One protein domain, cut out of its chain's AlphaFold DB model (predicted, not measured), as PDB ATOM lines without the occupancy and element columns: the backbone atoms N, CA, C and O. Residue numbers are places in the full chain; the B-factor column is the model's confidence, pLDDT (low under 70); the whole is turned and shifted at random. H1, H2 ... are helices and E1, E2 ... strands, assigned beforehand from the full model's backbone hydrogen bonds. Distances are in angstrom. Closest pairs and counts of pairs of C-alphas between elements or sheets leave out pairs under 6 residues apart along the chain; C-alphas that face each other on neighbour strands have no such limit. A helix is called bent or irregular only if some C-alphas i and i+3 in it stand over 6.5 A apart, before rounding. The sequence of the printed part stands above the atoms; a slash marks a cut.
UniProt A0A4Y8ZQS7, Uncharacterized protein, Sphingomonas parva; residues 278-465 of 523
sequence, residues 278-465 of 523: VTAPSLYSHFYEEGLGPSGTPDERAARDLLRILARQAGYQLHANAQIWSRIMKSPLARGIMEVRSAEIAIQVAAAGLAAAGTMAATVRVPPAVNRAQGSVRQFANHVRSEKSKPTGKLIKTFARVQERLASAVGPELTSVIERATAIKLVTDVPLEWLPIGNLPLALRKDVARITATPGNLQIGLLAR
ATOM      1  N   VAL A 278      17.526 -39.417  40.912       98.44
ATOM      2  CA  VAL A 278      17.128 -39.972  39.611       98.44
ATOM      3  C   VAL A 278      17.681 -41.382  39.498       98.44
ATOM      4  O   VAL A 278      18.896 -41.576  39.515       98.44
ATOM      5  N   THR A 279      16.801 -42.371  39.391       97.62
ATOM      6  CA  THR A 279      17.185 -43.784  39.372       97.62
ATOM      7  C   THR A 279      16.901 -44.401  38.011       97.62
ATOM      8  O   THR A 279      15.862 -44.138  37.404       97.62
ATOM      9  N   ALA A 280      17.810 -45.247  37.533       94.75
ATOM     10  CA  ALA A 280      17.566 -46.106  36.382       94.75
ATOM     11  C   ALA A 280      17.762 -47.571  36.795       94.75
ATOM     12  O   ALA A 280      18.716 -47.885  37.512       94.75
ATOM     13  N   PRO A 281      16.876 -48.488  36.374       88.94
ATOM     14  CA  PRO A 281      17.132 -49.908  36.551       88.94
ATOM     15  C   PRO A 281      18.294 -50.302  35.636       88.94
ATOM     16  O   PRO A 281      18.169 -50.214  34.417       88.94
ATOM     17  N   SER A 282      19.407 -50.740  36.213       89.69
ATOM     18  CA  SER A 282      20.570 -51.215  35.461       89.69
ATOM     19  C   SER A 282      20.604 -52.740  35.384       89.69
ATOM     20  O   SER A 282      19.907 -53.430  36.133       89.69
ATOM     21  N   LEU A 283      21.421 -53.237  34.457       90.94
ATOM     22  CA  LEU A 283      21.907 -54.613  34.359       90.94
ATOM     23  C   LEU A 283      23.409 -54.525  34.052       90.94
ATOM     24  O   LEU A 283      23.836 -53.533  33.451       90.94
ATOM     25  N   TYR A 284      24.197 -55.540  34.401       90.00
ATOM     26  CA  TYR A 284      25.592 -55.600  33.964       90.00
ATOM     27  C   TYR A 284      25.730 -55.520  32.437       90.00
ATOM     28  O   TYR A 284      24.883 -56.009  31.686       90.00
ATOM     29  N   SER A 285      26.839 -54.941  31.970       80.25
ATOM     30  CA  SER A 285      27.112 -54.734  30.541       80.25
ATOM     31  C   SER A 285      27.084 -56.029  29.723       80.25
ATOM     32  O   SER A 285      26.578 -56.019  28.604       80.25
ATOM     33  N   HIS A 286      27.550 -57.154  30.278       80.81
ATOM     34  CA  HIS A 286      27.590 -58.436  29.563       80.81
ATOM     35  C   HIS A 286      26.192 -58.937  29.147       80.81
ATOM     36  O   HIS A 286      26.066 -59.536  28.081       80.81
ATOM     37  N   PHE A 287      25.121 -58.586  29.878       77.94
ATOM     38  CA  PHE A 287      23.739 -58.882  29.458       77.94
ATOM     39  C   PHE A 287      23.327 -58.153  28.175       77.94
ATOM     40  O   PHE A 287      22.436 -58.616  27.459       77.94
ATOM     41  N   TYR A 288      23.954 -57.015  27.876       71.44
ATOM     42  CA  TYR A 288      23.714 -56.264  26.646       71.44
ATOM     43  C   TYR A 288      24.653 -56.683  25.507       71.44
ATOM     44  O   TYR A 288      24.282 -56.522  24.342       71.44
ATOM     45  N   GLU A 289      25.849 -57.191  25.821       68.56
ATOM     46  CA  GLU A 289      26.939 -57.384  24.854       68.56
ATOM     47  C   GLU A 289      27.118 -58.829  24.372       68.56
ATOM     48  O   GLU A 289      27.256 -59.044  23.169       68.56
ATOM     49  N   GLU A 290      27.108 -59.821  25.263       60.91
ATOM     50  CA  GLU A 290      27.595 -61.173  24.928       60.91
ATOM     51  C   GLU A 290      26.548 -62.051  24.236       60.91
ATOM     52  O   GLU A 290      26.842 -63.137  23.734       60.91
ATOM     53  N   GLY A 291      25.308 -61.568  24.140       56.69
ATOM     54  CA  GLY A 291      24.198 -62.417  23.745       56.69
ATOM     55  C   GLY A 291      24.050 -63.597  24.709       56.69
ATOM     56  O   GLY A 291      24.742 -63.737  25.710       56.69
ATOM     57  N   LEU A 292      23.082 -64.455  24.439       63.94
ATOM     58  CA  LEU A 292      22.851 -65.637  25.258       63.94
ATOM     59  C   LEU A 292      23.220 -66.808  24.372       63.94
ATOM     60  O   LEU A 292      22.571 -66.974  23.333       63.94
ATOM     61  N   GLY A 293      24.269 -67.549  24.757       64.06
ATOM     62  CA  GLY A 293      24.808 -68.706  24.028       64.06
ATOM     63  C   GLY A 293      23.720 -69.706  23.611       64.06
ATOM     64  O   GLY A 293      22.584 -69.564  24.050       64.06
ATOM     65  N   PRO A 294      23.996 -70.690  22.739       63.16
ATOM     66  CA  PRO A 294      22.974 -71.588  22.180       63.16
ATOM     67  C   PRO A 294      22.136 -72.300  23.265       63.16
ATOM     68  O   PRO A 294      22.636 -72.584  24.344       63.16
ATOM     69  N   SER A 295      20.843 -72.561  23.007       70.44
ATOM     70  CA  SER A 295      19.972 -73.341  23.923       70.44
ATOM     71  C   SER A 295      19.787 -74.730  23.358       70.44
ATOM     72  O   SER A 295      19.310 -74.847  22.224       70.44
ATOM     73  N   GLY A 296      20.030 -75.741  24.175       77.50
ATOM     74  CA  GLY A 296      19.590 -77.103  23.927       77.50
ATOM     75  C   GLY A 296      18.170 -77.361  24.433       77.50
ATOM     76  O   GLY A 296      17.409 -78.064  23.769       77.50
ATOM     77  N   THR A 297      17.762 -76.768  25.563       90.12
ATOM     78  CA  THR A 297      16.512 -77.162  26.250       90.12
ATOM     79  C   THR A 297      15.341 -76.177  26.057       90.12
ATOM     80  O   THR A 297      15.536 -75.002  25.719       90.12
ATOM     81  N   PRO A 298      14.072 -76.616  26.225       91.00
ATOM     82  CA  PRO A 298      12.918 -75.710  26.276       91.00
ATOM     83  C   PRO A 298      13.035 -74.623  27.355       91.00
ATOM     84  O   PRO A 298      12.671 -73.478  27.088       91.00
ATOM     85  N   ASP A 299      13.586 -74.961  28.524       90.19
ATOM     86  CA  ASP A 299      13.781 -74.021  29.632       90.19
ATOM     87  C   ASP A 299      14.859 -72.978  29.330       90.19
ATOM     88  O   ASP A 299      14.637 -71.786  29.531       90.19
ATOM     89  N   GLU A 300      15.985 -73.379  28.734       90.44
ATOM     90  CA  GLU A 300      17.010 -72.435  28.271       90.44
ATOM     91  C   GLU A 300      16.478 -71.485  27.192       90.44
ATOM     92  O   GLU A 300      16.851 -70.312  27.146       90.44
ATOM     93  N   ARG A 301      15.583 -71.964  26.316       90.94
ATOM     94  CA  ARG A 301      14.901 -71.096  25.343       90.94
ATOM     95  C   ARG A 301      14.014 -70.070  26.039       90.94
ATOM     96  O   ARG A 301      14.071 -68.898  25.678       90.94
ATOM     97  N   ALA A 302      13.231 -70.493  27.032       92.88
ATOM     98  CA  ALA A 302      12.372 -69.605  27.811       92.88
ATOM     99  C   ALA A 302      13.185 -68.542  28.568       92.88
ATOM    100  O   ALA A 302      12.874 -67.354  28.495       92.88
ATOM    101  N   ALA A 303      14.265 -68.963  29.229       91.44
ATOM    102  CA  ALA A 303      15.206 -68.079  29.905       91.44
ATOM    103  C   ALA A 303      15.838 -67.079  28.928       91.44
ATOM    104  O   ALA A 303      15.886 -65.882  29.209       91.44
ATOM    105  N   ARG A 304      16.245 -67.539  27.735       90.00
ATOM    106  CA  ARG A 304      16.777 -66.650  26.696       90.00
ATOM    107  C   ARG A 304      15.762 -65.608  26.249       90.00
ATOM    108  O   ARG A 304      16.122 -64.441  26.085       90.00
ATOM    109  N   ASP A 305      14.522 -66.022  26.010       91.62
ATOM    110  CA  ASP A 305      13.463 -65.108  25.592       91.62
ATOM    111  C   ASP A 305      13.223 -64.033  26.658       91.62
ATOM    112  O   ASP A 305      13.193 -62.847  26.326       91.62
ATOM    113  N   LEU A 306      13.149 -64.428  27.933       93.44
ATOM    114  CA  LEU A 306      13.010 -63.502  29.054       93.44
ATOM    115  C   LEU A 306      14.172 -62.508  29.131       93.44
ATOM    116  O   LEU A 306      13.949 -61.301  29.174       93.44
ATOM    117  N   LEU A 307      15.414 -62.987  29.109       90.75
ATOM    118  CA  LEU A 307      16.592 -62.122  29.189       90.75
ATOM    119  C   LEU A 307      16.670 -61.157  27.996       90.75
ATOM    120  O   LEU A 307      17.033 -59.993  28.158       90.75
ATOM    121  N   ARG A 308      16.243 -61.590  26.803       89.56
ATOM    122  CA  ARG A 308      16.112 -60.707  25.634       89.56
ATOM    123  C   ARG A 308      15.037 -59.640  25.841       89.56
ATOM    124  O   ARG A 308      15.247 -58.505  25.416       89.56
ATOM    125  N   ILE A 309      13.903 -59.982  26.455       92.31
ATOM    126  CA  ILE A 309      12.852 -59.014  26.806       92.31
ATOM    127  C   ILE A 309      13.394 -57.997  27.817       92.31
ATOM    128  O   ILE A 309      13.231 -56.799  27.598       92.31
ATOM    129  N   LEU A 310      14.096 -58.450  28.862       91.69
ATOM    130  CA  LEU A 310      14.701 -57.589  29.885       91.69
ATOM    131  C   LEU A 310      15.737 -56.628  29.282       91.69
ATOM    132  O   LEU A 310      15.635 -55.417  29.465       91.69
ATOM    133  N   ALA A 311      16.683 -57.136  28.488       87.75
ATOM    134  CA  ALA A 311      17.707 -56.316  27.836       87.75
ATOM    135  C   ALA A 311      17.116 -55.307  26.833       87.75
ATOM    136  O   ALA A 311      17.671 -54.232  26.600       87.75
ATOM    137  N   ARG A 312      15.970 -55.641  26.222       89.06
ATOM    138  CA  ARG A 312      15.246 -54.774  25.283       89.06
ATOM    139  C   ARG A 312      14.108 -54.011  25.943       89.06
ATOM    140  O   ARG A 312      13.319 -53.410  25.219       89.06
ATOM    141  N   GLN A 313      14.003 -53.966  27.262       91.31
ATOM    142  CA  GLN A 313      12.950 -53.195  27.907       91.31
ATOM    143  C   GLN A 313      13.113 -51.696  27.579       91.31
ATOM    144  O   GLN A 313      14.223 -51.161  27.587       91.31
ATOM    145  N   ALA A 314      12.018 -51.023  27.211       91.44
ATOM    146  CA  ALA A 314      11.991 -49.572  26.982       91.44
ATOM    147  C   ALA A 314      11.245 -48.849  28.104       91.44
ATOM    148  O   ALA A 314      11.790 -47.933  28.712       91.44
ATOM    149  N   GLY A 315      10.005 -49.273  28.357       92.81
ATOM    150  CA  GLY A 315       9.118 -48.684  29.352       92.81
ATOM    151  C   GLY A 315       9.123 -49.432  30.683       92.81
ATOM    152  O   GLY A 315       9.980 -50.272  30.956       92.81
ATOM    153  N   TYR A 316       8.130 -49.139  31.515       92.00
ATOM    154  CA  TYR A 316       7.985 -49.729  32.848       92.00
ATOM    155  C   TYR A 316       7.409 -51.151  32.833       92.00
ATOM    156  O   TYR A 316       7.538 -51.865  33.826       92.00
ATOM    157  N   GLN A 317       6.849 -51.578  31.700       90.50
ATOM    158  CA  GLN A 317       6.276 -52.905  31.492       90.50
ATOM    159  C   GLN A 317       7.161 -53.790  30.612       90.50
ATOM    160  O   GLN A 317       7.945 -53.313  29.786       90.50
ATOM    161  N   LEU A 318       7.011 -55.102  30.792       90.31
ATOM    162  CA  LEU A 318       7.590 -56.110  29.913       90.31
ATOM    163  C   LEU A 318       6.561 -56.474  28.841       90.31
ATOM    164  O   LEU A 318       5.458 -56.910  29.159       90.31
ATOM    165  N   HIS A 319       6.933 -56.327  27.570       89.00
ATOM    166  CA  HIS A 319       6.066 -56.671  26.444       89.00
ATOM    167  C   HIS A 319       6.601 -57.905  25.716       89.00
ATOM    168  O   HIS A 319       7.765 -57.949  25.313       89.00
ATOM    169  N   ALA A 320       5.730 -58.890  25.518       90.44
ATOM    170  CA  ALA A 320       5.962 -60.058  24.677       90.44
ATOM    171  C   ALA A 320       4.619 -60.616  24.188       90.44
ATOM    172  O   ALA A 320       3.570 -60.320  24.763       90.44
ATOM    173  N   ASN A 321       4.639 -61.417  23.120       93.75
ATOM    174  CA  ASN A 321       3.430 -62.094  22.651       93.75
ATOM    175  C   ASN A 321       3.003 -63.218  23.617       93.75
ATOM    176  O   ASN A 321       3.796 -63.705  24.427       93.75
ATOM    177  N   ALA A 322       1.745 -63.646  23.506       93.94
ATOM    178  CA  ALA A 322       1.155 -64.645  24.396       93.94
ATOM    179  C   ALA A 322       1.909 -65.986  24.378       93.94
ATOM    180  O   ALA A 322       2.032 -66.641  25.413       93.94
ATOM    181  N   GLN A 323       2.458 -66.394  23.229       94.44
ATOM    182  CA  GLN A 323       3.203 -67.647  23.101       94.44
ATOM    183  C   GLN A 323       4.527 -67.610  23.876       94.44
ATOM    184  O   GLN A 323       4.867 -68.578  24.560       94.44
ATOM    185  N   ILE A 324       5.269 -66.503  23.791       93.19
ATOM    186  CA  ILE A 324       6.512 -66.297  24.544       93.19
ATOM    187  C   ILE A 324       6.200 -66.224  26.039       93.19
ATOM    188  O   ILE A 324       6.841 -66.925  26.821       93.19
ATOM    189  N   TRP A 325       5.175 -65.466  26.437       94.56
ATOM    190  CA  TRP A 325       4.763 -65.399  27.839       94.56
ATOM    191  C   TRP A 325       4.353 -66.759  28.392       94.56
ATOM    192  O   TRP A 325       4.822 -67.149  29.457       94.56
ATOM    193  N   SER A 326       3.559 -67.536  27.650       95.00
ATOM    194  CA  SER A 326       3.194 -68.888  28.076       95.00
ATOM    195  C   SER A 326       4.420 -69.778  28.281       95.00
ATOM    196  O   SER A 326       4.388 -70.633  29.163       95.00
ATOM    197  N   ARG A 327       5.478 -69.611  27.480       94.38
ATOM    198  CA  ARG A 327       6.725 -70.372  27.619       94.38
ATOM    199  C   ARG A 327       7.500 -69.949  28.865       94.38
ATOM    200  O   ARG A 327       7.919 -70.814  29.625       94.38
ATOM    201  N   ILE A 328       7.643 -68.642  29.086       94.44
ATOM    202  CA  ILE A 328       8.312 -68.070  30.262       94.44
ATOM    203  C   ILE A 328       7.616 -68.533  31.545       94.44
ATOM    204  O   ILE A 328       8.268 -69.080  32.426       94.44
ATOM    205  N   MET A 329       6.289 -68.413  31.617       94.88
ATOM    206  CA  MET A 329       5.526 -68.768  32.819       94.88
ATOM    207  C   MET A 329       5.564 -70.267  33.144       94.88
ATOM    208  O   MET A 329       5.467 -70.643  34.309       94.88
ATOM    209  N   LYS A 330       5.716 -71.132  32.131       96.12
ATOM    210  CA  LYS A 330       5.834 -72.588  32.319       96.12
ATOM    211  C   LYS A 330       7.243 -73.035  32.710       96.12
ATOM    212  O   LYS A 330       7.385 -74.124  33.255       96.12
ATOM    213  N   SER A 331       8.264 -72.222  32.448       96.69
ATOM    214  CA  SER A 331       9.658 -72.576  32.702       96.69
ATOM    215  C   SER A 331      10.067 -72.255  34.146       96.69
ATOM    216  O   SER A 331      10.001 -71.090  34.547       96.69
ATOM    217  N   PRO A 332      10.520 -73.236  34.950       95.56
ATOM    218  CA  PRO A 332      11.063 -72.978  36.285       95.56
ATOM    219  C   PRO A 332      12.281 -72.049  36.250       95.56
ATOM    220  O   PRO A 332      12.368 -71.125  37.052       95.56
ATOM    221  N   LEU A 333      13.177 -72.240  35.275       93.69
ATOM    222  CA  LEU A 333      14.376 -71.416  35.117       93.69
ATOM    223  C   LEU A 333      14.024 -69.950  34.827       93.69
ATOM    224  O   LEU A 333      14.563 -69.044  35.460       93.69
ATOM    225  N   ALA A 334      13.097 -69.701  33.897       94.12
ATOM    226  CA  ALA A 334      12.686 -68.335  33.579       94.12
ATOM    227  C   ALA A 334      11.961 -67.664  34.761       94.12
ATOM    228  O   ALA A 334      12.193 -66.484  35.021       94.12
ATOM    229  N   ARG A 335      11.142 -68.410  35.519       95.00
ATOM    230  CA  ARG A 335      10.528 -67.902  36.758       95.00
ATOM    231  C   ARG A 335      11.576 -67.529  37.807       95.00
ATOM    232  O   ARG A 335      11.501 -66.421  38.327       95.00
ATOM    233  N   GLY A 336      12.593 -68.365  38.020       94.81
ATOM    234  CA  GLY A 336      13.707 -68.043  38.918       94.81
ATOM    235  C   GLY A 336      14.440 -66.756  38.517       94.81
ATOM    236  O   GLY A 336      14.705 -65.901  39.356       94.81
ATOM    237  N   ILE A 337      14.682 -66.539  37.216       94.25
ATOM    238  CA  ILE A 337      15.268 -65.279  36.720       94.25
ATOM    239  C   ILE A 337      14.350 -64.080  37.018       94.25
ATOM    240  O   ILE A 337      14.837 -63.023  37.423       94.25
ATOM    241  N   MET A 338      13.030 -64.215  36.834       94.69
ATOM    242  CA  MET A 338      12.076 -63.147  37.169       94.69
ATOM    243  C   MET A 338      12.053 -62.838  38.666       94.69
ATOM    244  O   MET A 338      11.999 -61.664  39.034       94.69
ATOM    245  N   GLU A 339      12.100 -63.862  39.517       95.44
ATOM    246  CA  GLU A 339      12.131 -63.724  40.977       95.44
ATOM    247  C   GLU A 339      13.380 -62.966  41.426       95.44
ATOM    248  O   GLU A 339      13.262 -61.939  42.098       95.44
ATOM    249  N   VAL A 340      14.560 -63.383  40.950       95.00
ATOM    250  CA  VAL A 340      15.823 -62.677  41.212       95.00
ATOM    251  C   VAL A 340      15.737 -61.234  40.722       95.00
ATOM    252  O   VAL A 340      16.063 -60.310  41.465       95.00
ATOM    253  N   ARG A 341      15.237 -60.999  39.499       94.75
ATOM    254  CA  ARG A 341      15.130 -59.638  38.953       94.75
ATOM    255  C   ARG A 341      14.204 -58.756  39.786       94.75
ATOM    256  O   ARG A 341      14.489 -57.577  39.992       94.75
ATOM    257  N   SER A 342      13.083 -59.311  40.235       94.75
ATOM    258  CA  SER A 342      12.132 -58.613  41.094       94.75
ATOM    259  C   SER A 342      12.779 -58.225  42.425       94.75
ATOM    260  O   SER A 342      12.654 -57.072  42.845       94.75
ATOM    261  N   ALA A 343      13.524 -59.147  43.043       96.19
ATOM    262  CA  ALA A 343      14.215 -58.921  44.308       96.19
ATOM    263  C   ALA A 343      15.306 -57.840  44.189       96.19
ATOM    264  O   ALA A 343      15.329 -56.907  44.989       96.19
ATOM    265  N   GLU A 344      16.137 -57.885  43.139       96.81
ATOM    266  CA  GLU A 344      17.146 -56.850  42.864       96.81
ATOM    267  C   GLU A 344      16.526 -55.455  42.695       96.81
ATOM    268  O   GLU A 344      16.988 -54.478  43.290       96.81
ATOM    269  N   ILE A 345      15.440 -55.349  41.918       95.88
ATOM    270  CA  ILE A 345      14.732 -54.074  41.753       95.88
ATOM    271  C   ILE A 345      14.158 -53.620  43.098       95.88
ATOM    272  O   ILE A 345      14.235 -52.435  43.419       95.88
ATOM    273  N   ALA A 346      13.580 -54.532  43.885       96.50
ATOM    274  CA  ALA A 346      12.975 -54.199  45.167       96.50
ATOM    275  C   ALA A 346      14.000 -53.605  46.143       96.50
ATOM    276  O   ALA A 346      13.705 -52.570  46.750       96.50
ATOM    277  N   ILE A 347      15.193 -54.200  46.262       97.19
ATOM    278  CA  ILE A 347      16.250 -53.678  47.136       97.19
ATOM    279  C   ILE A 347      16.845 -52.372  46.595       97.19
ATOM    280  O   ILE A 347      16.999 -51.418  47.359       97.19
ATOM    281  N   GLN A 348      17.079 -52.262  45.279       97.12
ATOM    282  CA  GLN A 348      17.567 -51.029  44.645       97.12
ATOM    283  C   GLN A 348      16.633 -49.844  44.947       97.12
ATOM    284  O   GLN A 348      17.079 -48.752  45.311       97.12
ATOM    285  N   VAL A 349      15.328 -50.067  44.783       96.75
ATOM    286  CA  VAL A 349      14.273 -49.068  44.975       96.75
ATOM    287  C   VAL A 349      14.113 -48.720  46.453       96.75
ATOM    288  O   VAL A 349      14.016 -47.538  46.776       96.75
ATOM    289  N   ALA A 350      14.131 -49.707  47.351       97.62
ATOM    290  CA  ALA A 350      14.020 -49.464  48.788       97.62
ATOM    291  C   ALA A 350      15.226 -48.682  49.335       97.62
ATOM    292  O   ALA A 350      15.042 -47.722  50.078       97.62
ATOM    293  N   ALA A 351      16.450 -49.014  48.914       97.44
ATOM    294  CA  ALA A 351      17.651 -48.290  49.327       97.44
ATOM    295  C   ALA A 351      17.659 -46.839  48.824       97.44
ATOM    296  O   ALA A 351      17.955 -45.917  49.586       97.44
ATOM    297  N   ALA A 352      17.279 -46.613  47.560       97.12
ATOM    298  CA  ALA A 352      17.132 -45.261  47.027       97.12
ATOM    299  C   ALA A 352      16.016 -44.482  47.744       97.12
ATOM    300  O   ALA A 352      16.179 -43.294  48.011       97.12
ATOM    301  N   GLY A 353      14.908 -45.148  48.084       97.69
ATOM    302  CA  GLY A 353      13.808 -44.569  48.852       97.69
ATOM    303  C   GLY A 353      14.214 -44.161  50.263       97.69
ATOM    304  O   GLY A 353      13.883 -43.059  50.687       97.69
ATOM    305  N   LEU A 354      14.980 -44.995  50.970       97.81
ATOM    306  CA  LEU A 354      15.468 -44.684  52.315       97.81
ATOM    307  C   LEU A 354      16.464 -43.515  52.294       97.81
ATOM    308  O   LEU A 354      16.362 -42.606  53.116       97.81
ATOM    309  N   ALA A 355      17.379 -43.493  51.318       96.94
ATOM    310  CA  ALA A 355      18.299 -42.373  51.128       96.94
ATOM    311  C   ALA A 355      17.548 -41.065  50.816       96.94
ATOM    312  O   ALA A 355      17.807 -40.037  51.441       96.94
ATOM    313  N   ALA A 356      16.569 -41.116  49.906       97.19
ATOM    314  CA  ALA A 356      15.731 -39.969  49.567       97.19
ATOM    315  C   ALA A 356      14.882 -39.498  50.756       97.19
ATOM    316  O   ALA A 356      14.746 -38.298  50.982       97.19
ATOM    317  N   ALA A 357      14.362 -40.421  51.564       97.25
ATOM    318  CA  ALA A 357      13.667 -40.087  52.797       97.25
ATOM    319  C   ALA A 357      14.595 -39.405  53.808       97.25
ATOM    320  O   ALA A 357      14.183 -38.461  54.481       97.25
ATOM    321  N   GLY A 358      15.860 -39.836  53.891       95.19
ATOM    322  CA  GLY A 358      16.842 -39.278  54.819       95.19
ATOM    323  C   GLY A 358      17.098 -37.795  54.566       95.19
ATOM    324  O   GLY A 358      17.287 -37.035  55.516       95.19
ATOM    325  N   THR A 359      17.017 -37.376  53.300       94.31
ATOM    326  CA  THR A 359      17.175 -35.978  52.908       94.31
ATOM    327  C   THR A 359      15.869 -35.268  52.569       94.31
ATOM    328  O   THR A 359      15.933 -34.098  52.224       94.31
ATOM    329  N   MET A 360      14.692 -35.902  52.648       95.62
ATOM    330  CA  MET A 360      13.426 -35.377  52.099       95.62
ATOM    331  C   MET A 360      13.577 -34.916  50.633       95.62
ATOM    332  O   MET A 360      13.294 -33.768  50.267       95.62
ATOM    333  N   ALA A 361      14.122 -35.801  49.800       97.00
ATOM    334  CA  ALA A 361      14.333 -35.599  48.373       97.00
ATOM    335  C   ALA A 361      13.245 -36.279  47.544       97.00
ATOM    336  O   ALA A 361      12.759 -37.359  47.877       97.00
ATOM    337  N   ALA A 362      12.897 -35.659  46.420       98.38
ATOM    338  CA  ALA A 362      12.033 -36.287  45.437       98.38
ATOM    339  C   ALA A 362      12.754 -37.442  44.740       98.38
ATOM    340  O   ALA A 362      13.983 -37.522  44.741       98.38
ATOM    341  N   THR A 363      11.996 -38.322  44.092       98.31
ATOM    342  CA  THR A 363      12.565 -39.449  43.349       98.31
ATOM    343  C   THR A 363      11.937 -39.562  41.971       98.31
ATOM    344  O   THR A 363      10.712 -39.599  41.854       98.31
ATOM    345  N   VAL A 364      12.763 -39.678  40.936       98.38
ATOM    346  CA  VAL A 364      12.334 -39.913  39.556       98.38
ATOM    347  C   VAL A 364      12.988 -41.193  39.059       98.38
ATOM    348  O   VAL A 364      14.198 -41.242  38.847       98.38
ATOM    349  N   ARG A 365      12.189 -42.243  38.854       97.25
ATOM    350  CA  ARG A 365      12.661 -43.459  38.189       97.25
ATOM    351  C   ARG A 365      12.486 -43.312  36.684       97.25
ATOM    352  O   ARG A 365      11.364 -43.380  36.189       97.25
ATOM    353  N   VAL A 366      13.579 -43.136  35.952       97.38
ATOM    354  CA  VAL A 366      13.522 -43.026  34.487       97.38
ATOM    355  C   VAL A 366      13.274 -44.395  33.833       97.38
ATOM    356  O   VAL A 366      13.582 -45.432  34.438       97.38
ATOM    357  N   PRO A 367      12.710 -44.437  32.613       95.75
ATOM    358  CA  PRO A 367      12.467 -45.692  31.912       95.75
ATOM    359  C   PRO A 367      13.772 -46.447  31.590       95.75
ATOM    360  O   PRO A 367      14.785 -45.809  31.291       95.75
ATOM    361  N   PRO A 368      13.766 -47.796  31.551       94.12
ATOM    362  CA  PRO A 368      14.921 -48.606  31.139       94.12
ATOM    363  C   PRO A 368      15.514 -48.239  29.770       94.12
ATOM    364  O   PRO A 368      16.688 -48.508  29.516       94.12
ATOM    365  N   ALA A 369      14.736 -47.594  28.891       94.75
ATOM    366  CA  ALA A 369      15.192 -47.110  27.588       94.75
ATOM    367  C   ALA A 369      16.480 -46.268  27.653       94.75
ATOM    368  O   ALA A 369      17.251 -46.295  26.690       94.75
ATOM    369  N   VAL A 370      16.761 -45.583  28.771       95.31
ATOM    370  CA  VAL A 370      18.002 -44.803  28.947       95.31
ATOM    371  C   VAL A 370      19.263 -45.663  28.801       95.31
ATOM    372  O   VAL A 370      20.264 -45.196  28.258       95.31
ATOM    373  N   ASN A 371      19.206 -46.949  29.168       92.38
ATOM    374  CA  ASN A 371      20.330 -47.886  29.040       92.38
ATOM    375  C   ASN A 371      20.754 -48.102  27.582       92.38
ATOM    376  O   ASN A 371      21.918 -48.374  27.292       92.38
ATOM    377  N   ARG A 372      19.859 -47.860  26.618       88.75
ATOM    378  CA  ARG A 372      20.161 -47.972  25.182       88.75
ATOM    379  C   ARG A 372      21.047 -46.836  24.658       88.75
ATOM    380  O   ARG A 372      21.502 -46.878  23.507       88.75
ATOM    381  N   ALA A 373      21.315 -45.815  25.473       91.25
ATOM    382  CA  ALA A 373      22.306 -44.795  25.158       91.25
ATOM    383  C   ALA A 373      23.744 -45.340  25.220       91.25
ATOM    384  O   ALA A 373      24.608 -44.791  24.535       91.25
ATOM    385  N   GLN A 374      24.005 -46.448  25.932       88.25
ATOM    386  CA  GLN A 374      25.351 -47.016  26.108       88.25
ATOM    387  C   GLN A 374      26.088 -47.261  24.784       88.25
ATOM    388  O   GLN A 374      27.249 -46.883  24.648       88.25
ATOM    389  N   GLY A 375      25.412 -47.786  23.756       88.44
ATOM    390  CA  GLY A 375      26.033 -47.967  22.437       88.44
ATOM    391  C   GLY A 375      26.475 -46.645  21.789       88.44
ATOM    392  O   GLY A 375      27.528 -46.574  21.155       88.44
ATOM    393  N   SER A 376      25.711 -45.565  21.993       92.00
ATOM    394  CA  SER A 376      26.092 -44.228  21.512       92.00
ATOM    395  C   SER A 376      27.228 -43.627  22.336       92.00
ATOM    396  O   SER A 376      28.112 -43.001  21.755       92.00
ATOM    397  N   VAL A 377      27.252 -43.879  23.649       91.88
ATOM    398  CA  VAL A 377      28.353 -43.502  24.548       91.88
ATOM    399  C   VAL A 377      29.644 -44.210  24.135       91.88
ATOM    400  O   VAL A 377      30.666 -43.553  23.963       91.88
ATOM    401  N   ARG A 378      29.595 -45.522  23.870       90.12
ATOM    402  CA  ARG A 378      30.741 -46.303  23.378       90.12
ATOM    403  C   ARG A 378      31.246 -45.768  22.041       90.12
ATOM    404  O   ARG A 378      32.448 -45.584  21.869       90.12
ATOM    405  N   GLN A 379      30.347 -45.447  21.107       90.44
ATOM    406  CA  GLN A 379      30.747 -44.849  19.830       90.44
ATOM    407  C   GLN A 379      31.396 -43.468  20.007       90.44
ATOM    408  O   GLN A 379      32.397 -43.187  19.347       90.44
ATOM    409  N   PHE A 380      30.850 -42.621  20.885       92.25
ATOM    410  CA  PHE A 380      31.432 -41.320  21.215       92.25
ATOM    411  C   PHE A 380      32.829 -41.486  21.833       92.25
ATOM    412  O   PHE A 380      33.791 -40.925  21.314       92.25
ATOM    413  N   ALA A 381      32.974 -42.346  22.844       89.38
ATOM    414  CA  ALA A 381      34.254 -42.644  23.484       89.38
ATOM    415  C   ALA A 381      35.298 -43.173  22.484       89.38
ATOM    416  O   ALA A 381      36.433 -42.704  22.475       89.38
ATOM    417  N   ASN A 382      34.909 -44.077  21.581       88.81
ATOM    418  CA  ASN A 382      35.786 -44.579  20.518       88.81
ATOM    419  C   ASN A 382      36.229 -43.483  19.539       88.81
ATOM    420  O   ASN A 382      37.262 -43.610  18.887       88.81
ATOM    421  N   HIS A 383      35.432 -42.426  19.356       87.81
ATOM    422  CA  HIS A 383      35.830 -41.283  18.538       87.81
ATOM    423  C   HIS A 383      36.744 -40.317  19.285       87.81
ATOM    424  O   HIS A 383      37.651 -39.790  18.655       87.81
ATOM    425  N   VAL A 384      36.543 -40.130  20.590       86.19
ATOM    426  CA  VAL A 384      37.427 -39.315  21.437       86.19
ATOM    427  C   VAL A 384      38.814 -39.950  21.555       86.19
ATOM    428  O   VAL A 384      39.811 -39.253  21.431       86.19
ATOM    429  N   ARG A 385      38.891 -41.274  21.740       84.00
ATOM    430  CA  ARG A 385      40.165 -41.996  21.916       84.00
ATOM    431  C   ARG A 385      40.917 -42.287  20.616       84.00
ATOM    432  O   ARG A 385      42.017 -42.820  20.668       84.00
ATOM    433  N   SER A 386      40.328 -42.032  19.446       81.88
ATOM    434  CA  SER A 386      41.017 -42.353  18.194       81.88
ATOM    435  C   SER A 386      42.116 -41.332  17.910       81.88
ATOM    436  O   SER A 386      41.801 -40.163  17.739       81.88
ATOM    437  N   GLU A 387      43.361 -41.790  17.763       69.38
ATOM    438  CA  GLU A 387      44.553 -40.958  17.499       69.38
ATOM    439  C   GLU A 387      44.479 -40.148  16.195       69.38
ATOM    440  O   GLU A 387      45.141 -39.124  16.034       69.38
ATOM    441  N   LYS A 388      43.645 -40.579  15.242       74.31
ATOM    442  CA  LYS A 388      43.388 -39.809  14.023       74.31
ATOM    443  C   LYS A 388      42.622 -38.543  14.397       74.31
ATOM    444  O   LYS A 388      41.482 -38.657  14.844       74.31
ATOM    445  N   SER A 389      43.209 -37.369  14.145       58.75
ATOM    446  CA  SER A 389      42.524 -36.074  14.261       58.75
ATOM    447  C   SER A 389      41.216 -36.122  13.469       58.75
ATOM    448  O   SER A 389      41.208 -36.150  12.236       58.75
ATOM    449  N   LYS A 390      40.090 -36.244  14.178       65.81
ATOM    450  CA  LYS A 390      38.763 -36.217  13.563       65.81
ATOM    451  C   LYS A 390      38.224 -34.797  13.627       65.81
ATOM    452  O   LYS A 390      38.410 -34.133  14.644       65.81
ATOM    453  N   PRO A 391      37.479 -34.355  12.599       76.00
ATOM    454  CA  PRO A 391      36.831 -33.055  12.637       76.00
ATOM    455  C   PRO A 391      35.950 -32.934  13.883       76.00
ATOM    456  O   PRO A 391      35.123 -33.816  14.141       76.00
ATOM    457  N   THR A 392      36.078 -31.824  14.609       82.25
ATOM    458  CA  THR A 392      35.285 -31.483  15.805       82.25
ATOM    459  C   THR A 392      33.782 -31.701  15.584       82.25
ATOM    460  O   THR A 392      33.085 -32.212  16.460       82.25
ATOM    461  N   GLY A 393      33.285 -31.440  14.369       86.25
ATOM    462  CA  GLY A 393      31.887 -31.668  13.995       86.25
ATOM    463  C   GLY A 393      31.409 -33.119  14.150       86.25
ATOM    464  O   GLY A 393      30.255 -33.348  14.511       86.25
ATOM    465  N   LYS A 394      32.278 -34.122  13.948       87.06
ATOM    466  CA  LYS A 394      31.907 -35.534  14.141       87.06
ATOM    467  C   LYS A 394      31.730 -35.872  15.618       87.06
ATOM    468  O   LYS A 394      30.780 -36.580  15.947       87.06
ATOM    469  N   LEU A 395      32.597 -35.348  16.488       89.06
ATOM    470  CA  LEU A 395      32.470 -35.502  17.941       89.06
ATOM    471  C   LEU A 395      31.172 -34.865  18.440       89.06
ATOM    472  O   LEU A 395      30.378 -35.561  19.074       89.06
ATOM    473  N   ILE A 396      30.915 -33.610  18.047       90.94
ATOM    474  CA  ILE A 396      29.677 -32.875  18.358       90.94
ATOM    475  C   ILE A 396      28.452 -33.684  17.929       90.94
ATOM    476  O   ILE A 396      27.577 -33.946  18.748       90.94
ATOM    477  N   LYS A 397      28.409 -34.165  16.678       92.44
ATOM    478  CA  LYS A 397      27.290 -34.977  16.177       92.44
ATOM    479  C   LYS A 397      27.093 -36.259  16.985       92.44
ATOM    480  O   LYS A 397      25.960 -36.632  17.281       92.44
ATOM    481  N   THR A 398      28.170 -36.961  17.343       93.56
ATOM    482  CA  THR A 398      28.027 -38.192  18.134       93.56
ATOM    483  C   THR A 398      27.590 -37.940  19.570       93.56
ATOM    484  O   THR A 398      26.810 -38.740  20.080       93.56
ATOM    485  N   PHE A 399      28.035 -36.842  20.185       94.62
ATOM    486  CA  PHE A 399      27.585 -36.432  21.512       94.62
ATOM    487  C   PHE A 399      26.123 -35.968  21.498       94.62
ATOM    488  O   PHE A 399      25.332 -36.456  22.299       94.62
ATOM    489  N   ALA A 400      25.723 -35.145  20.522       94.44
ATOM    490  CA  ALA A 400      24.335 -34.715  20.338       94.44
ATOM    491  C   ALA A 400      23.374 -35.909  20.231       94.44
ATOM    492  O   ALA A 400      22.316 -35.915  20.848       94.44
ATOM    493  N   ARG A 401      23.778 -36.982  19.541       95.69
ATOM    494  CA  ARG A 401      22.989 -38.219  19.468       95.69
ATOM    495  C   ARG A 401      22.894 -38.965  20.806       95.69
ATOM    496  O   ARG A 401      21.900 -39.645  21.049       95.69
ATOM    497  N   VAL A 402      23.909 -38.883  21.675       96.19
ATOM    498  CA  VAL A 402      23.788 -39.391  23.056       96.19
ATOM    499  C   VAL A 402      22.724 -38.582  23.792       96.19
ATOM    500  O   VAL A 402      21.805 -39.174  24.352       96.19
ATOM    501  N   GLN A 403      22.807 -37.252  23.731       96.69
ATOM    502  CA  GLN A 403      21.856 -36.355  24.389       96.69
ATOM    503  C   GLN A 403      20.420 -36.555  23.891       96.69
ATOM    504  O   GLN A 403      19.511 -36.662  24.707       96.69
ATOM    505  N   GLU A 404      20.221 -36.693  22.580       96.19
ATOM    506  CA  GLU A 404      18.925 -36.980  21.955       96.19
ATOM    507  C   GLU A 404      18.327 -38.295  22.469       96.19
ATOM    508  O   GLU A 404      17.161 -38.341  22.856       96.19
ATOM    509  N   ARG A 405      19.132 -39.366  22.548       96.19
ATOM    510  CA  ARG A 405      18.673 -40.656  23.085       96.19
ATOM    511  C   ARG A 405      18.291 -40.575  24.556       96.19
ATOM    512  O   ARG A 405      17.301 -41.187  24.944       96.19
ATOM    513  N   LEU A 406      19.069 -39.855  25.363       97.50
ATOM    514  CA  LEU A 406      18.752 -39.657  26.777       97.50
ATOM    515  C   LEU A 406      17.461 -38.846  26.935       97.50
ATOM    516  O   LEU A 406      16.559 -39.289  27.636       97.50
ATOM    517  N   ALA A 407      17.343 -37.715  26.237       97.19
ATOM    518  CA  ALA A 407      16.164 -36.854  26.287       97.19
ATOM    519  C   ALA A 407      14.897 -37.583  25.824       97.19
ATOM    520  O   ALA A 407      13.881 -37.547  26.510       97.19
ATOM    521  N   SER A 408      14.977 -38.309  24.705       96.62
ATOM    522  CA  SER A 408      13.862 -39.103  24.182       96.62
ATOM    523  C   SER A 408      13.443 -40.217  25.144       96.62
ATOM    524  O   SER A 408      12.252 -40.464  25.296       96.62
ATOM    525  N   ALA A 409      14.397 -40.876  25.810       96.31
ATOM    526  CA  ALA A 409      14.095 -41.939  26.763       96.31
ATOM    527  C   ALA A 409      13.514 -41.424  28.090       96.31
ATOM    528  O   ALA A 409      12.707 -42.119  28.697       96.31
ATOM    529  N   VAL A 410      13.936 -40.244  28.557       97.56
ATOM    530  CA  VAL A 410      13.419 -39.634  29.795       97.56
ATOM    531  C   VAL A 410      12.055 -38.980  29.565       97.56
ATOM    532  O   VAL A 410      11.187 -39.076  30.427       97.56
ATOM    533  N   GLY A 411      11.856 -38.348  28.408       97.25
ATOM    534  CA  GLY A 411      10.626 -37.638  28.068       97.25
ATOM    535  C   GLY A 411      10.518 -36.249  28.722       97.25
ATOM    536  O   GLY A 411      11.188 -35.964  29.727       97.25
ATOM    537  N   PRO A 412       9.700 -35.343  28.158       97.06
ATOM    538  CA  PRO A 412       9.603 -33.956  28.614       97.06
ATOM    539  C   PRO A 412       8.996 -33.818  30.019       97.06
ATOM    540  O   PRO A 412       9.417 -32.958  30.789       97.06
ATOM    541  N   GLU A 413       8.058 -34.681  30.404       97.56
ATOM    542  CA  GLU A 413       7.381 -34.629  31.701       97.56
ATOM    543  C   GLU A 413       8.349 -34.901  32.850       97.56
ATOM    544  O   GLU A 413       8.391 -34.134  33.812       97.56
ATOM    545  N   LEU A 414       9.156 -35.962  32.756       98.12
ATOM    546  CA  LEU A 414      10.163 -36.263  33.775       98.12
ATOM    547  C   LEU A 414      11.306 -35.249  33.736       98.12
ATOM    548  O   LEU A 414      11.794 -34.849  34.792       98.12
ATOM    549  N   THR A 415      11.677 -34.777  32.541       97.88
ATOM    550  CA  THR A 415      12.658 -33.696  32.383       97.88
ATOM    551  C   THR A 415      12.212 -32.452  33.149       97.88
ATOM    552  O   THR A 415      12.986 -31.937  33.948       97.88
ATOM    553  N   SER A 416      10.945 -32.041  33.035       97.31
ATOM    554  CA  SER A 416      10.414 -30.873  33.757       97.31
ATOM    555  C   SER A 416      10.514 -30.996  35.283       97.31
ATOM    556  O   SER A 416      10.728 -30.007  35.980       97.31
ATOM    557  N   VAL A 417      10.419 -32.214  35.829       97.81
ATOM    558  CA  VAL A 417      10.629 -32.463  37.263       97.81
ATOM    559  C   VAL A 417      12.110 -32.352  37.614       97.81
ATOM    560  O   VAL A 417      12.456 -31.707  38.604       97.81
ATOM    561  N   ILE A 418      12.986 -32.942  36.795       97.88
ATOM    562  CA  ILE A 418      14.444 -32.876  36.968       97.88
ATOM    563  C   ILE A 418      14.933 -31.420  36.936       97.88
ATOM    564  O   ILE A 418      15.776 -31.031  37.742       97.88
ATOM    565  N   GLU A 419      14.363 -30.586  36.068       96.62
ATOM    566  CA  GLU A 419      14.709 -29.166  35.938       96.62
ATOM    567  C   GLU A 419      14.459 -28.343  37.205       96.62
ATOM    568  O   GLU A 419      15.180 -27.370  37.459       96.62
ATOM    569  N   ARG A 420      13.474 -28.735  38.019       95.88
ATOM    570  CA  ARG A 420      13.123 -28.049  39.272       95.88
ATOM    571  C   ARG A 420      14.122 -28.300  40.399       95.88
ATOM    572  O   ARG A 420      14.203 -27.492  41.322       95.88
ATOM    573  N   ALA A 421      14.857 -29.407  40.344       95.19
ATOM    574  CA  ALA A 421      15.837 -29.769  41.358       95.19
ATOM    575  C   ALA A 421      17.063 -28.848  41.313       95.19
ATOM    576  O   ALA A 421      17.393 -28.271  40.276       95.19
ATOM    577  N   THR A 422      17.745 -28.698  42.443       92.81
ATOM    578  CA  THR A 422      18.997 -27.934  42.561       92.81
ATOM    579  C   THR A 422      20.197 -28.869  42.676       92.81
ATOM    580  O   THR A 422      21.199 -28.649  41.996       92.81
ATOM    581  N   ALA A 423      20.068 -29.923  43.487       94.50
ATOM    582  CA  ALA A 423      21.111 -30.900  43.765       94.50
ATOM    583  C   ALA A 423      20.583 -32.315  43.507       94.50
ATOM    584  O   ALA A 423      19.621 -32.773  44.127       94.50
ATOM    585  N   ILE A 424      21.213 -33.019  42.575       97.38
ATOM    586  CA  ILE A 424      20.696 -34.254  41.999       97.38
ATOM    587  C   ILE A 424      21.659 -35.400  42.284       97.38
ATOM    588  O   ILE A 424      22.839 -35.359  41.930       97.38
ATOM    589  N   LYS A 425      21.131 -36.469  42.878       97.62
ATOM    590  CA  LYS A 425      21.835 -37.743  43.010       97.62
ATOM    591  C   LYS A 425      21.348 -38.714  41.939       97.62
ATOM    592  O   LYS A 425      20.195 -39.133  41.932       97.62
ATOM    593  N   LEU A 426      22.231 -39.085  41.026       98.25
ATOM    594  CA  LEU A 426      21.969 -40.088  40.002       98.25
ATOM    595  C   LEU A 426      22.319 -41.474  40.556       98.25
ATOM    596  O   LEU A 426      23.403 -41.652  41.104       98.25
ATOM    597  N   VAL A 427      21.431 -42.453  40.397       97.69
ATOM    598  CA  VAL A 427      21.664 -43.864  40.750       97.69
ATOM    599  C   VAL A 427      21.463 -44.698  39.488       97.69
ATOM    600  O   VAL A 427      20.346 -45.109  39.162       97.69
ATOM    601  N   THR A 428      22.531 -44.832  38.708       96.50
ATOM    602  CA  THR A 428      22.503 -45.380  37.346       96.50
ATOM    603  C   THR A 428      23.921 -45.648  36.845       96.50
ATOM    604  O   THR A 428      24.868 -44.985  37.269       96.50
ATOM    605  N   ASP A 429      24.056 -46.560  35.883       94.75
ATOM    606  CA  ASP A 429      25.315 -46.786  35.155       94.75
ATOM    607  C   ASP A 429      25.377 -46.018  33.823       94.75
ATOM    608  O   ASP A 429      26.406 -45.977  33.150       94.75
ATOM    609  N   VAL A 430      24.270 -45.396  33.416       93.69
ATOM    610  CA  VAL A 430      24.186 -44.551  32.219       93.69
ATOM    611  C   VAL A 430      24.603 -43.126  32.581       93.69
ATOM    612  O   VAL A 430      24.248 -42.658  33.665       93.69
ATOM    613  N   PRO A 431      25.295 -42.386  31.693       95.69
ATOM    614  CA  PRO A 431      25.690 -41.007  31.962       95.69
ATOM    615  C   PRO A 431      24.513 -40.022  31.879       95.69
ATOM    616  O   PRO A 431      24.442 -39.185  30.980       95.69
ATOM    617  N   LEU A 432      23.564 -40.118  32.817       97.12
ATOM    618  CA  LEU A 432      22.438 -39.185  32.932       97.12
ATOM    619  C   LEU A 432      22.891 -37.762  33.281       97.12
ATOM    620  O   LEU A 432      22.153 -36.816  33.026       97.12
ATOM    621  N   GLU A 433      24.119 -37.574  33.764       97.69
ATOM    622  CA  GLU A 433      24.742 -36.258  33.902       97.69
ATOM    623  C   GLU A 433      24.882 -35.507  32.562       97.69
ATOM    624  O   GLU A 433      25.050 -34.285  32.549       97.69
ATOM    625  N   TRP A 434      24.777 -36.215  31.430       97.56
ATOM    626  CA  TRP A 434      24.779 -35.641  30.081       97.56
ATOM    627  C   TRP A 434      23.383 -35.368  29.513       97.56
ATOM    628  O   TRP A 434      23.284 -34.842  28.400       97.56
ATOM    629  N   LEU A 435      22.314 -35.695  30.251       97.94
ATOM    630  CA  LEU A 435      20.939 -35.368  29.872       97.94
ATOM    631  C   LEU A 435      20.844 -33.861  29.566       97.94
ATOM    632  O   LEU A 435      21.251 -33.058  30.409       97.94
ATOM    633  N   PRO A 436      20.365 -33.450  28.379       97.19
ATOM    634  CA  PRO A 436      20.247 -32.035  28.060       97.19
ATOM    635  C   PRO A 436      19.089 -31.416  28.846       97.19
ATOM    636  O   PRO A 436      17.956 -31.885  28.771       97.19
ATOM    637  N   ILE A 437      19.385 -30.344  29.576       94.62
ATOM    638  CA  ILE A 437      18.420 -29.519  30.298       94.62
ATOM    639  C   ILE A 437      18.476 -28.109  29.713       94.62
ATOM    640  O   ILE A 437      19.428 -27.354  29.941       94.62
ATOM    641  N   GLY A 438      17.472 -27.736  28.923       88.44
ATOM    642  CA  GLY A 438      17.591 -26.613  27.993       88.44
ATOM    643  C   GLY A 438      18.677 -26.887  26.945       88.44
ATOM    644  O   GLY A 438      18.590 -27.854  26.195       88.44
ATOM    645  N   ASN A 439      19.717 -26.054  26.897       87.69
ATOM    646  CA  ASN A 439      20.814 -26.147  25.925       87.69
ATOM    647  C   ASN A 439      22.142 -26.667  26.508       87.69
ATOM    648  O   ASN A 439      23.159 -26.629  25.818       87.69
ATOM    649  N   LEU A 440      22.161 -27.130  27.763       94.50
ATOM    650  CA  LEU A 440      23.375 -27.604  28.432       94.50
ATOM    651  C   LEU A 440      23.157 -28.987  29.071       94.50
ATOM    652  O   LEU A 440      22.044 -29.289  29.504       94.50
ATOM    653  N   PRO A 441      24.207 -29.821  29.171       96.50
ATOM    654  CA  PRO A 441      24.201 -31.019  30.006       96.50
ATOM    655  C   PRO A 441      23.778 -30.738  31.453       96.50
ATOM    656  O   PRO A 441      24.132 -29.700  32.019       96.50
ATOM    657  N   LEU A 442      23.090 -31.700  32.071       97.31
ATOM    658  CA  LEU A 442      22.608 -31.631  33.450       97.31
ATOM    659  C   LEU A 442      23.713 -31.221  34.437       97.31
ATOM    660  O   LEU A 442      23.513 -30.289  35.213       97.31
ATOM    661  N   ALA A 443      24.891 -31.847  34.355       96.81
ATOM    662  CA  ALA A 443      26.022 -31.552  35.243       96.81
ATOM    663  C   ALA A 443      26.657 -30.167  35.050       96.81
ATOM    664  O   ALA A 443      27.429 -29.740  35.899       96.81
ATOM    665  N   LEU A 444      26.347 -29.449  33.964       96.12
ATOM    666  CA  LEU A 444      26.779 -28.056  33.806       96.12
ATOM    667  C   LEU A 444      25.771 -27.058  34.383       96.12
ATOM    668  O   LEU A 444      26.111 -25.896  34.581       96.12
ATOM    669  N   ARG A 445      24.523 -27.479  34.624       94.88
ATOM    670  CA  ARG A 445      23.455 -26.595  35.122       94.88
ATOM    671  C   ARG A 445      23.109 -26.805  36.586       94.88
ATOM    672  O   ARG A 445      22.508 -25.913  37.181       94.88
ATOM    673  N   LYS A 446      23.388 -27.988  37.123       95.38
ATOM    674  CA  LYS A 446      22.944 -28.441  38.442       95.38
ATOM    675  C   LYS A 446      24.115 -29.057  39.195       95.38
ATOM    676  O   LYS A 446      25.063 -29.525  38.569       95.38
ATOM    677  N   ASP A 447      24.016 -29.097  40.519       95.00
ATOM    678  CA  ASP A 447      24.922 -29.911  41.326       95.00
ATOM    679  C   ASP A 447      24.530 -31.381  41.135       95.00
ATOM    680  O   ASP A 447      23.395 -31.769  41.416       95.00
ATOM    681  N   VAL A 448      25.425 -32.180  40.559       96.19
ATOM    682  CA  VAL A 448      25.142 -33.557  40.160       96.19
ATOM    683  C   VAL A 448      26.225 -34.472  40.693       96.19
ATOM    684  O   VAL A 448      27.405 -34.312  40.393       96.19
ATOM    685  N   ALA A 449      25.801 -35.514  41.397       95.00
ATOM    686  CA  ALA A 449      26.659 -36.617  41.792       95.00
ATOM    687  C   ALA A 449      26.048 -37.939  41.325       95.00
ATOM    688  O   ALA A 449      24.829 -38.106  41.362       95.00
ATOM    689  N   ARG A 450      26.887 -38.902  40.931       95.69
ATOM    690  CA  ARG A 450      26.440 -40.224  40.476       95.69
ATOM    691  C   ARG A 450      26.948 -41.334  41.386       95.69
ATOM    692  O   ARG A 450      28.116 -41.359  41.754       95.69
ATOM    693  N   ILE A 451      26.052 -42.261  41.689       95.81
ATOM    694  CA  ILE A 451      26.302 -43.573  42.274       95.81
ATOM    695  C   ILE A 451      26.012 -44.594  41.172       95.81
ATOM    696  O   ILE A 451      24.978 -44.502  40.504       95.81
ATOM    697  N   THR A 452      26.920 -45.543  40.958       94.94
ATOM    698  CA  THR A 452      26.674 -46.643  40.019       94.94
ATOM    699  C   THR A 452      25.593 -47.560  40.578       94.94
ATOM    700  O   THR A 452      25.499 -47.764  41.787       94.94
ATOM    701  N   ALA A 453      24.741 -48.089  39.707       94.88
ATOM    702  CA  ALA A 453      23.723 -49.063  40.091       94.88
ATOM    703  C   ALA A 453      24.271 -50.501  40.077       94.88
ATOM    704  O   ALA A 453      23.638 -51.399  40.626       94.88
ATOM    705  N   THR A 454      25.439 -50.723  39.464       93.94
ATOM    706  CA  THR A 454      26.173 -51.993  39.512       93.94
ATOM    707  C   THR A 454      27.644 -51.769  39.917       93.94
ATOM    708  O   THR A 454      28.230 -50.743  39.552       93.94
ATOM    709  N   PRO A 455      28.268 -52.679  40.698       94.94
ATOM    710  CA  PRO A 455      27.653 -53.796  41.423       94.94
ATOM    711  C   PRO A 455      26.747 -53.319  42.580       94.94
ATOM    712  O   PRO A 455      27.020 -52.312  43.235       94.94
ATOM    713  N   GLY A 456      25.677 -54.062  42.852       95.12
ATOM    714  CA  GLY A 456      24.604 -53.693  43.776       95.12
ATOM    715  C   GLY A 456      25.077 -53.498  45.216       95.12
ATOM    716  O   GLY A 456      24.681 -52.538  45.870       95.12
ATOM    717  N   ASN A 457      26.006 -54.322  45.705       94.06
ATOM    718  CA  ASN A 457      26.567 -54.138  47.053       94.06
ATOM    719  C   ASN A 457      27.311 -52.802  47.216       94.06
ATOM    720  O   ASN A 457      27.200 -52.155  48.259       94.06
ATOM    721  N   LEU A 458      28.031 -52.351  46.180       93.94
ATOM    722  CA  LEU A 458      28.684 -51.039  46.193       93.94
ATOM    723  C   LEU A 458      27.641 -49.920  46.197       93.94
ATOM    724  O   LEU A 458      27.763 -48.972  46.973       93.94
ATOM    725  N   GLN A 459      26.593 -50.054  45.376       95.88
ATOM    726  CA  GLN A 459      25.473 -49.117  45.364       95.88
ATOM    727  C   GLN A 459      24.865 -48.967  46.767       95.88
ATOM    728  O   GLN A 459      24.654 -47.845  47.231       95.88
ATOM    729  N   ILE A 460      24.615 -50.082  47.458       96.06
ATOM    730  CA  ILE A 460      24.089 -50.091  48.826       96.06
ATOM    731  C   ILE A 460      25.036 -49.376  49.785       96.06
ATOM    732  O   ILE A 460      24.598 -48.483  50.506       96.06
ATOM    733  N   GLY A 461      26.331 -49.698  49.753       93.75
ATOM    734  CA  GLY A 461      27.324 -49.039  50.602       93.75
ATOM    735  C   GLY A 461      27.403 -47.524  50.381       93.75
ATOM    736  O   GLY A 461      27.620 -46.777  51.332       93.75
ATOM    737  N   LEU A 462      27.191 -47.052  49.149       94.12
ATOM    738  CA  LEU A 462      27.171 -45.625  48.818       94.12
ATOM    739  C   LEU A 462      25.858 -44.936  49.220       94.12
ATOM    740  O   LEU A 462      25.890 -43.774  49.616       94.12
ATOM    741  N   LEU A 463      24.718 -45.630  49.147       94.75
ATOM    742  CA  LEU A 463      23.417 -45.101  49.580       94.75
ATOM    743  C   LEU A 463      23.235 -45.127  51.105       94.75
ATOM    744  O   LEU A 463      22.523 -44.279  51.637       94.75
ATOM    745  N   ALA A 464      23.883 -46.061  51.803       91.69
ATOM    746  CA  ALA A 464      23.870 -46.153  53.263       91.69
ATOM    747  C   ALA A 464      24.663 -45.022  53.946       91.69
ATOM    748  O   ALA A 464      24.397 -44.657  55.088       91.69
ATOM    749  N   ARG A 465      25.630 -44.422  53.239       77.75
ATOM    750  CA  ARG A 465      26.447 -43.307  53.739       77.75
ATOM    751  C   ARG A 465      25.714 -41.974  53.563       77.75
ATOM    752  O   ARG A 465      25.962 -41.252  52.603       77.75
TER     753      ARG A 465
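AT A GLANCE: This is residues 278 to 465 of the 523 residues of an uncharacterized protein of Sphingomonas parva (UniProt A0A4Y8ZQS7). Picture two arms that spread apart from a small body: the body holds the parallel pair E2 and E3 with E1, H6b and H7, one arm is the helical hairpin of H5 and H6a, and the other is the long helix H4, which runs out to a group of helices, H2 and H3. H8 packs beside the part of H4 nearer the strands, residues 278 and 279 run between E1 and E2, and the tip of the hairpin, residues 385 to 391, sticks out. The printed part has 188 residues, with eight named helices and three named strands in the order H1 H2 H3 H4 E1 H5 H6 E2 H7 E3 H8; the one sheet is E2 beside E3, parallel, and the class is mostly helix. It is compact, with a radius of gyration of the C-alphas of 18.4 A, and spans 50 by 47 by 29 A.

IN THESE COORDINATES: Begin at the sheet: find E2 from C-alpha 423 at (21.111, -30.900, 43.765) to residue 427, 13.3 A, and E3, residues 447 to 451, 13.8 A. E1 is residues 362 to 365. The long helix H4 starts at C-alpha 332, (11.063, -72.978, 36.285), and covers 41.0 A to residue 359. H5 is residues 368 to 384, 26.2 A, with a kink of 27 degrees near residue 376; it is neither bent nor irregular, but only just: C-alphas 372 and 375 are 6.5 A apart. H6, residues 392 to 420, was assigned as one helix by its hydrogen bonds but is bent, with C-alphas 409 and 412 lying 9.3 A apart; its arms are H6a, residues 392 to 409, 26.0 A, and H6b, residues 412 to 420. Look also for H1 at residues 286 to 289, H2 at 298 to 311, 20.0 A long, H3 at 322 to 330, H7 at 442 to 445 and H8 at 456 to 464, which ends at (23.870, -46.153, 53.263).

HOW THE PARTS SIT: E2 and E3 run parallel at 18 degrees; look for N 424 and O 447 at 2.8 A and N 449 and O 424 at 3.0 A, within hydrogen-bond range. With H7 they make a strand-helix-strand unit, two parallel neighbour strands with a helix between, and its crossover is right-handed. E1 pairs with no named strand, but E1 and E2 are near each other. The closest C-alphas of E1 and H6b, Val 364 and Leu 414, are 7.2 A apart; those of E3 and H8, Ile 451 and Gln 459, 6.4 A. H8 touches H4, at residues 348 to 355 of H4 alone, closest at the C-alphas of Ala 355 and Leu 463, 6.0 A, at a shallow tilt of 18 degrees, the same way. With residues 332 to 337 alone H4 touches H2, closest at the C-alphas of Ala 303 and Ala 334, 4.5 A, at a shallow tilt of 27 degrees, the same way. H2 touches H3, closest at the C-alphas of Ala 302 and Ile 328, 5.0 A, at a steep tilt of 65 degrees. H3 and H4 only just touch, with 3 pairs of C-alphas within 8 A, and only at the corner. H1 and H2 only just touch, also with 3 such pairs, closest at the C-alphas of Tyr 288 and Ala 311, 6.1 A. H5 and H6a form a helical hairpin, touching closest at the C-alphas of Val 370 and Ala 409, 5.3 A, at a shallow tilt of 7 degrees, opposite ways. H6a and H6b are about perpendicular at 80 degrees. H4 and H5 are apart. Every O i to N i+4 pair is within hydrogen-bond range in H2, H3, H4, H6a and H8, against 8 of 13 in H5 and 4 of 5 in H6b; H1 and H7 are too short for such a pair, and each has 1 O i to N i+3 pair, within range.

THE WHOLE: The two C-alphas farthest apart, those of Lys 330 and Ser 389, are 54.8 A apart. The printed part has no cut. The one long link, E2 to H7, is residues 428 to 441, where residues 436 to 437 pair antiparallel with 440 to 441. Mean pLDDT of the printed part is 91.7; look for values under 70 at residues 289 to 294, 387 and 389 to 390.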